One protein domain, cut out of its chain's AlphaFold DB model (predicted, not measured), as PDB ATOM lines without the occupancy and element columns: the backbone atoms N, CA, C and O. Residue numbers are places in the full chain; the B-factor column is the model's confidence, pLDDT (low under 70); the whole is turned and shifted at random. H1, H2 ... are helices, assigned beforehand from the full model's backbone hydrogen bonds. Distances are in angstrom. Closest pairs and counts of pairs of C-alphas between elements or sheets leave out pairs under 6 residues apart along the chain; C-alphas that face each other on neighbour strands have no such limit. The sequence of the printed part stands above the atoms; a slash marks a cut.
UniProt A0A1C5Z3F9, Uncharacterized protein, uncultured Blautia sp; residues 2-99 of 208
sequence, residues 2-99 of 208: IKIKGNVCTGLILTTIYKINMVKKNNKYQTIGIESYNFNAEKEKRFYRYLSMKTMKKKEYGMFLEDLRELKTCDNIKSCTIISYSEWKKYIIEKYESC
ATOM      1  N   ILE A   2     -58.120 -28.167 131.205       30.89
ATOM      2  CA  ILE A   2     -56.789 -28.466 131.758       30.89
ATOM      3  C   ILE A   2     -56.903 -29.787 132.521       30.89
ATOM      4  O   ILE A   2     -57.631 -29.881 133.505       30.89
ATOM      5  N   LYS A   3     -56.232 -30.825 132.011       30.33
ATOM      6  CA  LYS A   3     -56.134 -32.149 132.640       30.33
ATOM      7  C   LYS A   3     -55.207 -32.051 133.853       30.33
ATOM      8  O   LYS A   3     -53.992 -31.988 133.691       30.33
ATOM      9  N   ILE A   4     -55.779 -32.076 135.052       38.81
ATOM     10  CA  ILE A   4     -55.044 -32.321 136.294       38.81
ATOM     11  C   ILE A   4     -54.854 -33.841 136.391       38.81
ATOM     12  O   ILE A   4     -55.821 -34.578 136.580       38.81
ATOM     13  N   LYS A   5     -53.625 -34.331 136.197       35.41
ATOM     14  CA  LYS A   5     -53.259 -35.700 136.591       35.41
ATOM     15  C   LYS A   5     -53.085 -35.709 138.117       35.41
ATOM     16  O   LYS A   5     -52.318 -34.906 138.636       35.41
ATOM     17  N   GLY A   6     -53.847 -36.573 138.799       34.66
ATOM     18  CA  GLY A   6     -53.821 -36.790 140.255       34.66
ATOM     19  C   GLY A   6     -52.444 -37.231 140.770       34.66
ATOM     20  O   GLY A   6     -51.568 -37.570 139.985       34.66
ATOM     21  N   ASN A   7     -52.173 -37.272 142.072       35.31
ATOM     22  CA  ASN A   7     -53.040 -37.709 143.161       35.31
ATOM     23  C   ASN A   7     -52.464 -37.141 144.480       35.31
ATOM     24  O   ASN A   7     -51.376 -37.543 144.885       35.31
ATOM     25  N   VAL A   8     -53.144 -36.192 145.131       41.16
ATOM     26  CA  VAL A   8     -52.804 -35.731 146.492       41.16
ATOM     27  C   VAL A   8     -53.974 -36.115 147.385       41.16
ATOM     28  O   VAL A   8     -55.111 -35.745 147.095       41.16
ATOM     29  N   CYS A   9     -53.681 -36.913 148.412       41.06
ATOM     30  CA  CYS A   9     -54.606 -37.514 149.370       41.06
ATOM     31  C   CYS A   9     -55.864 -36.664 149.614       41.06
ATOM     32  O   CYS A   9     -55.833 -35.590 150.217       41.06
ATOM     33  N   THR A  10     -56.985 -37.192 149.138       41.28
ATOM     34  CA  THR A  10     -58.282 -36.534 148.933       41.28
ATOM     35  C   THR A  10     -58.997 -36.068 150.208       41.28
ATOM     36  O   THR A  10     -60.032 -35.416 150.114       41.28
ATOM     37  N   GLY A  11     -58.431 -36.301 151.398       37.81
ATOM     38  CA  GLY A  11     -58.944 -35.770 152.670       37.81
ATOM     39  C   GLY A  11     -58.550 -34.314 152.975       37.81
ATOM     40  O   GLY A  11     -59.197 -33.665 153.789       37.81
ATOM     41  N   LEU A  12     -57.524 -33.768 152.308       42.56
ATOM     42  CA  LEU A  12     -56.994 -32.408 152.540       42.56
ATOM     43  C   LEU A  12     -57.628 -31.319 151.652       42.56
ATOM     44  O   LEU A  12     -57.342 -30.130 151.807       42.56
ATOM     45  N   ILE A  13     -58.488 -31.701 150.706       44.97
ATOM     46  CA  ILE A  13     -58.971 -30.781 149.667       44.97
ATOM     47  C   ILE A  13     -60.006 -29.790 150.232       44.97
ATOM     48  O   ILE A  13     -59.975 -28.612 149.876       44.97
ATOM     49  N   LEU A  14     -60.860 -30.200 151.182       36.53
ATOM     50  CA  LEU A  14     -61.879 -29.300 151.751       36.53
ATOM     51  C   LEU A  14     -61.295 -28.205 152.662       36.53
ATOM     52  O   LEU A  14     -61.743 -27.061 152.607       36.53
ATOM     53  N   THR A  15     -60.270 -28.510 153.461       39.12
ATOM     54  CA  THR A  15     -59.600 -27.512 154.320       39.12
ATOM     55  C   THR A  15     -58.749 -26.531 153.513       39.12
ATOM     56  O   THR A  15     -58.624 -25.363 153.888       39.12
ATOM     57  N   THR A  16     -58.224 -26.965 152.365       43.44
ATOM     58  CA  THR A  16     -57.480 -26.109 151.429       43.44
ATOM     59  C   THR A  16     -58.369 -25.016 150.820       43.44
ATOM     60  O   THR A  16     -57.950 -23.861 150.752       43.44
ATOM     61  N   ILE A  17     -59.626 -25.324 150.473       41.97
ATOM     62  CA  ILE A  17     -60.566 -24.352 149.877       41.97
ATOM     63  C   ILE A  17     -60.917 -23.218 150.857       41.97
ATOM     64  O   ILE A  17     -60.995 -22.058 150.451       41.97
ATOM     65  N   TYR A  18     -61.042 -23.502 152.161       42.19
ATOM     66  CA  TYR A  18     -61.306 -22.462 153.168       42.19
ATOM     67  C   TYR A  18     -60.096 -21.526 153.381       42.19
ATOM     68  O   TYR A  18     -60.262 -20.330 153.623       42.19
ATOM     69  N   LYS A  19     -58.865 -22.039 153.219       47.09
ATOM     70  CA  LYS A  19     -57.616 -21.261 153.355       47.09
ATOM     71  C   LYS A  19     -57.358 -20.301 152.192       47.09
ATOM     72  O   LYS A  19     -56.779 -19.238 152.419       47.09
ATOM     73  N   ILE A  20     -57.832 -20.615 150.984       48.72
ATOM     74  CA  ILE A  20     -57.693 -19.737 149.807       48.72
ATOM     75  C   ILE A  20     -58.392 -18.381 150.035       48.72
ATOM     76  O   ILE A  20     -57.888 -17.348 149.600       48.72
ATOM     77  N   ASN A  21     -59.485 -18.338 150.806       43.12
ATOM     78  CA  ASN A  21     -60.224 -17.095 151.067       43.12
ATOM     79  C   ASN A  21     -59.574 -16.147 152.099       43.12
ATOM     80  O   ASN A  21     -59.960 -14.981 152.165       43.12
ATOM     81  N   MET A  22     -58.571 -16.592 152.869       44.09
ATOM     82  CA  MET A  22     -57.897 -15.767 153.894       44.09
ATOM     83  C   MET A  22     -56.571 -15.146 153.417       44.09
ATOM     84  O   MET A  22     -56.053 -14.237 154.065       44.09
ATOM     85  N   VAL A  23     -56.033 -15.575 152.268       48.53
ATOM     86  CA  VAL A  23     -54.781 -15.057 151.676       48.53
ATOM     87  C   VAL A  23     -55.101 -14.162 150.475       48.53
ATOM     88  O   VAL A  23     -54.621 -14.356 149.363       48.53
ATOM     89  N   LYS A  24     -55.938 -13.137 150.669       43.94
ATOM     90  CA  LYS A  24     -56.099 -12.076 149.663       43.94
ATOM     91  C   LYS A  24     -55.020 -11.006 149.844       43.94
ATOM     92  O   LYS A  24     -55.261  -9.918 150.355       43.94
ATOM     93  N   LYS A  25     -53.812 -11.330 149.380       45.66
ATOM     94  CA  LYS A  25     -52.830 -10.356 148.881       45.66
ATOM     95  C   LYS A  25     -52.041 -11.051 147.769       45.66
ATOM     96  O   LYS A  25     -51.455 -12.094 148.023       45.66
ATOM     97  N   ASN A  26     -52.082 -10.507 146.550       52.84
ATOM     98  CA  ASN A  26     -51.449 -11.014 145.317       52.84
ATOM     99  C   ASN A  26     -49.931 -11.263 145.470       52.84
ATOM    100  O   ASN A  26     -49.114 -10.502 144.962       52.84
ATOM    101  N   ASN A  27     -49.521 -12.313 146.175       75.25
ATOM    102  CA  ASN A  27     -48.125 -12.699 146.309       75.25
ATOM    103  C   ASN A  27     -47.964 -14.103 145.733       75.25
ATOM    104  O   ASN A  27     -48.072 -15.094 146.451       75.25
ATOM    105  N   LYS A  28     -47.698 -14.163 144.421       85.56
ATOM    106  CA  LYS A  28     -47.480 -15.402 143.652       85.56
ATOM    107  C   LYS A  28     -46.543 -16.379 144.376       85.56
ATOM    108  O   LYS A  28     -46.774 -17.579 144.342       85.56
ATOM    109  N   TYR A  29     -45.530 -15.858 145.072       86.00
ATOM    110  CA  TYR A  29     -44.606 -16.654 145.877       86.00
ATOM    111  C   TYR A  29     -45.316 -17.426 147.005       86.00
ATOM    112  O   TYR A  29     -45.129 -18.630 147.133       86.00
ATOM    113  N   GLN A  30     -46.183 -16.766 147.781       85.94
ATOM    114  CA  GLN A  30     -46.934 -17.415 148.865       85.94
ATOM    115  C   GLN A  30     -47.939 -18.440 148.333       85.94
ATOM    116  O   GLN A  30     -48.089 -19.503 148.929       85.94
ATOM    117  N   THR A  31     -48.588 -18.143 147.203       86.50
ATOM    118  CA  THR A  31     -49.502 -19.079 146.534       86.50
ATOM    119  C   THR A  31     -48.776 -20.360 146.130       86.50
ATOM    120  O   THR A  31     -49.214 -21.441 146.510       86.50
ATOM    121  N   ILE A  32     -47.618 -20.245 145.468       88.94
ATOM    122  CA  ILE A  32     -46.777 -21.396 145.099       88.94
ATOM    123  C   ILE A  32     -46.344 -22.180 146.345       88.94
ATOM    124  O   ILE A  32     -46.419 -23.404 146.357       88.94
ATOM    125  N   GLY A  33     -45.941 -21.487 147.416       88.50
ATOM    126  CA  GLY A  33     -45.600 -22.114 148.693       88.50
ATOM    127  C   GLY A  33     -46.695 -23.036 149.216       88.50
ATOM    128  O   GLY A  33     -46.431 -24.188 149.558       88.50
ATOM    129  N   ILE A  34     -47.933 -22.545 149.242       89.38
ATOM    130  CA  ILE A  34     -49.083 -23.300 149.744       89.38
ATOM    131  C   ILE A  34     -49.449 -24.438 148.783       89.38
ATOM    132  O   ILE A  34     -49.584 -25.574 149.228       89.38
ATOM    133  N   GLU A  35     -49.595 -24.150 147.490       88.50
ATOM    134  CA  GLU A  35     -50.112 -25.103 146.500       88.50
ATOM    135  C   GLU A  35     -49.114 -26.211 146.152       88.50
ATOM    136  O   GLU A  35     -49.498 -27.372 146.047       88.50
ATOM    137  N   SER A  36     -47.837 -25.869 145.969       88.62
ATOM    138  CA  SER A  36     -46.813 -26.821 145.524       88.62
ATOM    139  C   SER A  36     -46.116 -27.531 146.681       88.62
ATOM    140  O   SER A  36     -45.693 -28.673 146.522       88.62
ATOM    141  N   TYR A  37     -46.003 -26.878 147.843       90.25
ATOM    142  CA  TYR A  37     -45.168 -27.362 148.947       90.25
ATOM    143  C   TYR A  37     -45.899 -27.454 150.290       90.25
ATOM    144  O   TYR A  37     -45.273 -27.758 151.300       90.25
ATOM    145  N   ASN A  38     -47.206 -27.170 150.353       89.00
ATOM    146  CA  ASN A  38     -47.957 -27.098 151.615       89.00
ATOM    147  C   ASN A  38     -47.278 -26.182 152.664       89.00
ATOM    148  O   ASN A  38     -47.342 -26.397 153.880       89.00
ATOM    149  N   PHE A  39     -46.582 -25.147 152.196       91.31
ATOM    150  CA  PHE A  39     -45.806 -24.218 153.002       91.31
ATOM    151  C   PHE A  39     -46.556 -22.891 153.147       91.31
ATOM    152  O   PHE A  39     -46.529 -22.025 152.272       91.31
ATOM    153  N   ASN A  40     -47.218 -22.710 154.291       91.25
ATOM    154  CA  ASN A  40     -47.841 -21.440 154.651       91.25
ATOM    155  C   ASN A  40     -46.832 -20.555 155.395       91.25
ATOM    156  O   ASN A  40     -46.655 -20.685 156.606       91.25
ATOM    157  N   ALA A  41     -46.198 -19.634 154.666       89.69
ATOM    158  CA  ALA A  41     -45.155 -18.760 155.200       89.69
ATOM    159  C   ALA A  41     -45.592 -17.974 156.450       89.69
ATOM    160  O   ALA A  41     -44.820 -17.857 157.392       89.69
ATOM    161  N   GLU A  42     -46.825 -17.462 156.494       89.00
ATOM    162  CA  GLU A  42     -47.310 -16.669 157.632       89.00
ATOM    163  C   GLU A  42     -47.482 -17.522 158.893       89.00
ATOM    164  O   GLU A  42     -47.167 -17.075 159.996       89.00
ATOM    165  N   LYS A  43     -47.959 -18.761 158.731       89.88
ATOM    166  CA  LYS A  43     -48.058 -19.737 159.823       89.88
ATOM    167  C   LYS A  43     -46.672 -20.113 160.348       89.88
ATOM    168  O   LYS A  43     -46.419 -20.022 161.546       89.88
ATOM    169  N   GLU A  44     -45.751 -20.456 159.452       92.25
ATOM    170  CA  GLU A  44     -44.388 -20.856 159.826       92.25
ATOM    171  C   GLU A  44     -43.604 -19.691 160.467       92.25
ATOM    172  O   GLU A  44     -42.902 -19.889 161.459       92.25
ATOM    173  N   LYS A  45     -43.805 -18.447 159.999       91.00
ATOM    174  CA  LYS A  45     -43.261 -17.230 160.633       91.00
ATOM    175  C   LYS A  45     -43.738 -17.060 162.072       91.00
ATOM    176  O   LYS A  45     -42.934 -16.678 162.919       91.00
ATOM    177  N   ARG A  46     -45.009 -17.353 162.377       90.50
ATOM    178  CA  ARG A  46     -45.520 -17.281 163.757       90.50
ATOM    179  C   ARG A  46     -44.853 -18.314 164.657       90.50
ATOM    180  O   ARG A  46     -44.388 -17.941 165.729       90.50
ATOM    181  N   PHE A  47     -44.721 -19.567 164.216       90.56
ATOM    182  CA  PHE A  47     -43.984 -20.576 164.987       90.56
ATOM    183  C   PHE A  47     -42.543 -20.140 165.254       90.56
ATOM    184  O   PHE A  47     -42.104 -20.106 166.400       90.56
ATOM    185  N   TYR A  48     -41.827 -19.713 164.220       90.75
ATOM    186  CA  TYR A  48     -40.425 -19.336 164.363       90.75
ATOM    187  C   TYR A  48     -40.220 -18.063 165.193       90.75
ATOM    188  O   TYR A  48     -39.268 -17.969 165.968       90.75
ATOM    189  N   ARG A  49     -41.145 -17.098 165.119       89.06
ATOM    190  CA  ARG A  49     -41.151 -15.908 165.983       89.06
ATOM    191  C   ARG A  49     -41.329 -16.270 167.460       89.06
ATOM    192  O   ARG A  49     -40.690 -15.651 168.306       89.06
ATOM    193  N   TYR A  50     -42.149 -17.279 167.766       88.25
ATOM    194  CA  TYR A  50     -42.305 -17.781 169.135       88.25
ATOM    195  C   TYR A  50     -40.994 -18.396 169.636       88.25
ATOM    196  O   TYR A  50     -40.510 -18.036 170.706       88.25
ATOM    197  N   LEU A  51     -40.369 -19.243 168.813       88.75
ATOM    198  CA  LEU A  51     -39.098 -19.906 169.129       88.75
ATOM    199  C   LEU A  51     -37.933 -18.927 169.316       88.75
ATOM    200  O   LEU A  51     -37.066 -19.146 170.155       88.75
ATOM    201  N   SER A  52     -37.929 -17.826 168.566       83.94
ATOM    202  CA  SER A  52     -36.925 -16.761 168.682       83.94
ATOM    203  C   SER A  52     -37.205 -15.774 169.829       83.94
ATOM    204  O   SER A  52     -36.596 -14.706 169.882       83.94
ATOM    205  N   MET A  53     -38.116 -16.123 170.751       81.06
ATOM    206  CA  MET A  53     -38.488 -15.344 171.942       81.06
ATOM    207  C   MET A  53     -38.906 -13.903 171.633       81.06
ATOM    208  O   MET A  53     -38.741 -12.985 172.441       81.06
ATOM    209  N   LYS A  54     -39.460 -13.679 170.442       77.81
ATOM    210  CA  LYS A  54     -39.886 -12.349 170.028       77.81
ATOM    211  C   LYS A  54     -41.254 -12.003 170.572       77.81
ATOM    212  O   LYS A  54     -42.163 -12.827 170.638       77.81
ATOM    213  N   THR A  55     -41.420 -10.725 170.892       78.00
ATOM    214  CA  THR A  55     -42.693 -10.199 171.370       78.00
ATOM    215  C   THR A  55     -43.746 -10.293 170.268       78.00
ATOM    216  O   THR A  55     -43.590  -9.716 169.193       78.00
ATOM    217  N   MET A  56     -44.844 -10.990 170.549       83.00
ATOM    218  CA  MET A  56     -46.003 -11.063 169.662       83.00
ATOM    219  C   MET A  56     -47.099 -10.115 170.125       83.00
ATOM    220  O   MET A  56     -47.322  -9.917 171.320       83.00
ATOM    221  N   LYS A  57     -47.855  -9.562 169.174       86.31
ATOM    222  CA  LYS A  57     -49.095  -8.849 169.510       86.31
ATOM    223  C   LYS A  57     -50.148  -9.853 169.991       86.31
ATOM    224  O   LYS A  57     -50.204 -10.967 169.481       86.31
ATOM    225  N   LYS A  58     -51.066  -9.439 170.874       84.19
ATOM    226  CA  LYS A  58     -52.148 -10.307 171.398       84.19
ATOM    227  C   LYS A  58     -52.912 -11.061 170.299       84.19
ATOM    228  O   LYS A  58     -53.156 -12.253 170.433       84.19
ATOM    229  N   LYS A  59     -53.249 -10.381 169.195       86.62
ATOM    230  CA  LYS A  59     -53.920 -10.994 168.035       86.62
ATOM    231  C   LYS A  59     -53.062 -12.077 167.370       86.62
ATOM    232  O   LYS A  59     -53.564 -13.144 167.055       86.62
ATOM    233  N   GLU A  60     -51.779 -11.796 167.169       86.38
ATOM    234  CA  GLU A  60     -50.832 -12.728 166.551       86.38
ATOM    235  C   GLU A  60     -50.594 -13.955 167.435       86.38
ATOM    236  O   GLU A  60     -50.584 -15.074 166.934       86.38
ATOM    237  N   TYR A  61     -50.496 -13.751 168.749       87.31
ATOM    238  CA  TYR A  61     -50.427 -14.842 169.715       87.31
ATOM    239  C   TYR A  61     -51.699 -15.703 169.696       87.31
ATOM    240  O   TYR A  61     -51.617 -16.926 169.731       87.31
ATOM    241  N   GLY A  62     -52.878 -15.083 169.560       86.00
ATOM    242  CA  GLY A  62     -54.138 -15.803 169.346       86.00
ATOM    243  C   GLY A  62     -54.096 -16.704 168.107       86.00
ATOM    244  O   GLY A  62     -54.406 -17.885 168.208       86.00
ATOM    245  N   MET A  63     -53.619 -16.179 166.972       88.69
ATOM    246  CA  MET A  63     -53.447 -16.962 165.739       88.69
ATOM    247  C   MET A  63     -52.425 -18.095 165.905       88.69
ATOM    248  O   MET A  63     -52.651 -19.195 165.420       88.69
ATOM    249  N   PHE A  64     -51.325 -17.859 166.623       88.19
ATOM    250  CA  PHE A  64     -50.346 -18.900 166.950       88.19
ATOM    251  C   PHE A  64     -50.971 -20.043 167.768       88.19
ATOM    252  O   PHE A  64     -50.723 -21.215 167.487       88.19
ATOM    253  N   LEU A  65     -51.821 -19.729 168.752       86.50
ATOM    254  CA  LEU A  65     -52.533 -20.752 169.521       86.50
ATOM    255  C   LEU A  65     -53.520 -21.546 168.655       86.50
ATOM    256  O   LEU A  65     -53.669 -22.750 168.858       86.50
ATOM    257  N   GLU A  66     -54.187 -20.900 167.699       86.69
ATOM    258  CA  GLU A  66     -55.045 -21.579 166.721       86.69
ATOM    259  C   GLU A  66     -54.234 -22.500 165.803       86.69
ATOM    260  O   GLU A  66     -54.589 -23.666 165.642       86.69
ATOM    261  N   ASP A  67     -53.100 -22.022 165.287       86.81
ATOM    262  CA  ASP A  67     -52.176 -22.809 164.467       86.81
ATOM    263  C   ASP A  67     -51.663 -24.054 165.212       86.81
ATOM    264  O   ASP A  67     -51.557 -25.129 164.615       86.81
ATOM    265  N   LEU A  68     -51.367 -23.926 166.513       83.12
ATOM    266  CA  LEU A  68     -50.980 -25.043 167.380       83.12
ATOM    267  C   LEU A  68     -52.121 -26.043 167.594       83.12
ATOM    268  O   LEU A  68     -51.878 -27.248 167.635       83.12
ATOM    269  N   ARG A  69     -53.364 -25.571 167.752       81.94
ATOM    270  CA  ARG A  69     -54.533 -26.459 167.870       81.94
ATOM    271  C   ARG A  69     -54.766 -27.227 166.577       81.94
ATOM    272  O   ARG A  69     -54.989 -28.431 166.642       81.94
ATOM    273  N   GLU A  70     -54.644 -26.560 165.431       79.31
ATOM    274  CA  GLU A  70     -54.785 -27.186 164.115       79.31
ATOM    275  C   GLU A  70     -53.783 -28.339 163.929       79.31
ATOM    276  O   GLU A  70     -54.151 -29.405 163.439       79.31
ATOM    277  N   LEU A  71     -52.532 -28.160 164.378       74.94
ATOM    278  CA  LEU A  71     -51.517 -29.220 164.335       74.94
ATOM    279  C   LEU A  71     -51.899 -30.450 165.168       74.94
ATOM    280  O   LEU A  71     -51.587 -31.564 164.763       74.94
ATOM    281  N   LYS A  72     -52.584 -30.265 166.303       68.94
ATOM    282  CA  LYS A  72     -53.034 -31.373 167.163       68.94
ATOM    283  C   LYS A  72     -54.214 -32.148 166.575       68.94
ATOM    284  O   LYS A  72     -54.381 -33.310 166.913       68.94
ATOM    285  N   THR A  73     -55.028 -31.510 165.735       61.53
ATOM    286  CA  THR A  73     -56.215 -32.121 165.111       61.53
ATOM    287  C   THR A  73     -55.931 -32.854 163.798       61.53
ATOM    288  O   THR A  73     -56.787 -33.589 163.321       61.53
ATOM    289  N   CYS A  74     -54.760 -32.667 163.182       56.44
ATOM    290  CA  CYS A  74     -54.354 -33.464 162.025       56.44
ATOM    291  C   CYS A  74     -53.723 -34.780 162.511       56.44
ATOM    292  O   CYS A  74     -52.541 -34.809 162.843       56.44
ATOM    293  N   ASP A  75     -54.517 -35.854 162.523       47.34
ATOM    294  CA  ASP A  75     -54.281 -37.200 163.094       47.34
ATOM    295  C   ASP A  75     -53.011 -37.984 162.665       47.34
ATOM    296  O   ASP A  75     -52.906 -39.175 162.939       47.34
ATOM    297  N   ASN A  76     -51.998 -37.363 162.056       50.69
ATOM    298  CA  ASN A  76     -50.736 -38.025 161.684       50.69
ATOM    299  C   ASN A  76     -49.474 -37.423 162.325       50.69
ATOM    300  O   ASN A  76     -48.386 -37.953 162.114       50.69
ATOM    301  N   ILE A  77     -49.585 -36.357 163.124       52.47
ATOM    302  CA  ILE A  77     -48.442 -35.765 163.840       52.47
ATOM    303  C   ILE A  77     -48.639 -36.030 165.331       52.47
ATOM    304  O   ILE A  77     -49.472 -35.404 165.987       52.47
ATOM    305  N   LYS A  78     -47.884 -36.990 165.881       48.06
ATOM    306  CA  LYS A  78     -47.931 -37.371 167.302       48.06
ATOM    307  C   LYS A  78     -47.621 -36.145 168.171       48.06
ATOM    308  O   LYS A  78     -46.460 -35.824 168.388       48.06
ATOM    309  N   SER A  79     -48.656 -35.472 168.682       49.12
ATOM    310  CA  SER A  79     -48.570 -34.492 169.774       49.12
ATOM    311  C   SER A  79     -47.371 -33.525 169.662       49.12
ATOM    312  O   SER A  79     -46.553 -33.422 170.581       49.12
ATOM    313  N   CYS A  80     -47.232 -32.799 168.550       53.31
ATOM    314  CA  CYS A  80     -46.219 -31.746 168.478       53.31
ATOM    315  C   CYS A  80     -46.700 -30.524 169.270       53.31
ATOM    316  O   CYS A  80     -47.526 -29.739 168.803       53.31
ATOM    317  N   THR A  81     -46.180 -30.352 170.485       66.06
ATOM    318  CA  THR A  81     -46.201 -29.042 171.139       66.06
ATOM    319  C   THR A  81     -44.939 -28.331 170.673       66.06
ATOM    320  O   THR A  81     -43.845 -28.758 171.009       66.06
ATOM    321  N   ILE A  82     -45.063 -27.307 169.827       74.06
ATOM    322  CA  ILE A  82     -43.895 -26.552 169.356       74.06
ATOM    323  C   ILE A  82     -43.493 -25.582 170.473       74.06
ATOM    324  O   ILE A  82     -43.967 -24.447 170.512       74.06
ATOM    325  N   ILE A  83     -42.675 -26.058 171.416       78.44
ATOM    326  CA  ILE A  83     -42.120 -25.254 172.517       78.44
ATOM    327  C   ILE A  83     -40.650 -24.928 172.234       78.44
ATOM    328  O   ILE A  83     -40.166 -23.852 172.576       78.44
ATOM    329  N   SER A  84     -39.947 -25.843 171.565       86.38
ATOM    330  CA  SER A  84     -38.515 -25.768 171.283       86.38
ATOM    331  C   SER A  84     -38.185 -25.879 169.792       86.38
ATOM    332  O   SER A  84     -38.959 -26.397 168.983       86.38
ATOM    333  N   TYR A  85     -36.979 -25.432 169.425       89.81
ATOM    334  CA  TYR A  85     -36.463 -25.565 168.060       89.81
ATOM    335  C   TYR A  85     -36.380 -27.034 167.619       89.81
ATOM    336  O   TYR A  85     -36.679 -27.356 166.473       89.81
ATOM    337  N   SER A  86     -36.019 -27.938 168.532       89.31
ATOM    338  CA  SER A  86     -35.936 -29.375 168.251       89.31
ATOM    339  C   SER A  86     -37.297 -29.975 167.896       89.31
ATOM    340  O   SER A  86     -37.393 -30.752 166.947       89.31
ATOM    341  N   GLU A  87     -38.358 -29.592 168.610       89.31
ATOM    342  CA  GLU A  87     -39.729 -30.027 168.305       89.31
ATOM    343  C   GLU A  87     -40.225 -29.436 166.986       89.31
ATOM    344  O   GLU A  87     -40.826 -30.144 166.183       89.31
ATOM    345  N   TRP A  88     -39.919 -28.165 166.720       91.69
ATOM    346  CA  TRP A  88     -40.227 -27.536 165.436       91.69
ATOM    347  C   TRP A  88     -39.524 -28.230 164.266       91.69
ATOM    348  O   TRP A  88     -40.151 -28.536 163.253       91.69
ATOM    349  N   LYS A  89     -38.237 -28.555 164.425       92.69
ATOM    350  CA  LYS A  89     -37.470 -29.326 163.443       92.69
ATOM    351  C   LYS A  89     -38.078 -30.706 163.213       92.69
ATOM    352  O   LYS A  89     -38.206 -31.126 162.068       92.69
ATOM    353  N   LYS A  90     -38.473 -31.400 164.285       91.00
ATOM    354  CA  LYS A  90     -39.150 -32.698 164.196       91.00
ATOM    355  C   LYS A  90     -40.471 -32.592 163.428       91.00
ATOM    356  O   LYS A  90     -40.679 -33.375 162.511       91.00
ATOM    357  N   TYR A  91     -41.289 -31.581 163.726       90.44
ATOM    358  CA  TYR A  91     -42.520 -31.277 162.987       90.44
ATOM    359  C   TYR A  91     -42.264 -31.102 161.481       90.44
ATOM    360  O   TYR A  91     -42.985 -31.671 160.665       90.44
ATOM    361  N   ILE A  92     -41.225 -30.352 161.099       92.12
ATOM    362  CA  ILE A  92     -40.867 -30.160 159.685       92.12
ATOM    363  C   ILE A  92     -40.455 -31.489 159.049       92.12
ATOM    364  O   ILE A  92     -40.918 -31.804 157.958       92.12
ATOM    365  N   ILE A  93     -39.610 -32.272 159.722       92.06
ATOM    366  CA  ILE A  93     -39.164 -33.573 159.208       92.06
ATOM    367  C   ILE A  93     -40.366 -34.490 158.971       92.06
ATOM    368  O   ILE A  93     -40.523 -34.979 157.858       92.06
ATOM    369  N   GLU A  94     -41.243 -34.656 159.963       90.19
ATOM    370  CA  GLU A  94     -42.449 -35.493 159.855       90.19
ATOM    371  C   GLU A  94     -43.375 -35.017 158.724       90.19
ATOM    372  O   GLU A  94     -43.937 -35.825 157.986       90.19
ATOM    373  N   LYS A  95     -43.492 -33.698 158.525       89.69
ATOM    374  CA  LYS A  95     -44.321 -33.105 157.466       89.69
ATOM    375  C   LYS A  95     -43.859 -33.466 156.050       89.69
ATOM    376  O   LYS A  95     -44.709 -33.580 155.167       89.69
ATOM    377  N   TYR A  96     -42.554 -33.618 155.822       92.56
ATOM    378  CA  TYR A  96     -41.988 -33.873 154.487       92.56
ATOM    379  C   TYR A  96     -41.295 -35.236 154.354       92.56
ATOM    380  O   TYR A  96     -40.684 -35.524 153.325       92.56
ATOM    381  N   GLU A  97     -41.395 -36.103 155.363       90.00
ATOM    382  CA  GLU A  97     -40.760 -37.423 155.366       90.00
ATOM    383  C   GLU A  97     -41.225 -38.294 154.190       90.00
ATOM    384  O   GLU A  97     -40.421 -39.010 153.592       90.00
ATOM    385  N   SER A  98     -42.497 -38.191 153.801       88.81
ATOM    386  CA  SER A  98     -43.077 -38.938 152.678       88.81
ATOM    387  C   SER A  98     -42.746 -38.357 151.298       88.81
ATOM    388  O   SER A  98     -43.019 -39.003 150.285       88.81
ATOM    389  N   CYS A  99     -42.138 -37.169 151.221       90.44
ATOM    390  CA  CYS A  99     -41.777 -36.547 149.951       90.44
ATOM    391  C   CYS A  99     -40.604 -37.270 149.268       90.44
ATOM    392  O   CYS A  99     -39.698 -37.824 149.909       90.44
TER     393      CYS A  99
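This is residues 2 to 99 of the 208 residues of an uncharacterized protein of uncultured Blautia sp (UniProt A0A1C5Z3F9). The longest helix, H4, crosses H3 near the midpoints of both, while H5 is set off from H3 and runs back opposite to it. H2 stands at the first end of H3 and about perpendicular to it, H1 is near H2 but apart from H3, and residues 2 to 11 stick out as a free tail. The contacts between helices are few in this all helix domain, 98 residues with five named helices, H1 to H5 in chain order, and no named strand. It is only just compact, close to loose, with a radius of gyration of the C-alphas of 14.6 A and spans of 46 by 31 by 20 A.

H4, residues 58 to 73, is 23.1 A long and begins at C-alpha 58, (-52.148, -10.307, 171.398). H3, residues 41 to 51, measures 15.2 A, and H5, residues 85 to 96, 16.8 A, ending at C-alpha 96, (-41.988, -33.873, 154.487). H2, residues 28 to 37, measures 13.3 A. H1, residues 13 to 20, measures 11.1 A and begins at (-58.971, -30.781, 149.667).

H4 touches H3 with residues 60 to 67 alone, about perpendicular at 78 degrees; the closest C-alphas, of Arg 46 and Phe 64, are 6.0 A apart. H3 and H5 are close but not clearly touching, closest at C-alphas 51 and 85, 6.3 A, and run opposite ways at a shallow tilt of 27 degrees. H2 and H3 are close but not clearly touching, about perpendicular at 80 degrees, closest at C-alphas 30 and 41, 6.7 A. H1 and H2 are near each other; H1 and H4 are apart. Every O i to N i+4 pair is within hydrogen-bond range in H2, H3, H4 and H5, and 3 of 4 in H1.

The C-alphas of Lys 3 and Thr 55, the two farthest apart, are 46.5 A apart. Without residues 2 to 11, which stand free, the body spans 33 by 31 by 21 A. The printed part has no cut. The link from H4 to H5 is long, with 11 residues. Confidence is under 70 in residues 2 to 26 and 72 to 81.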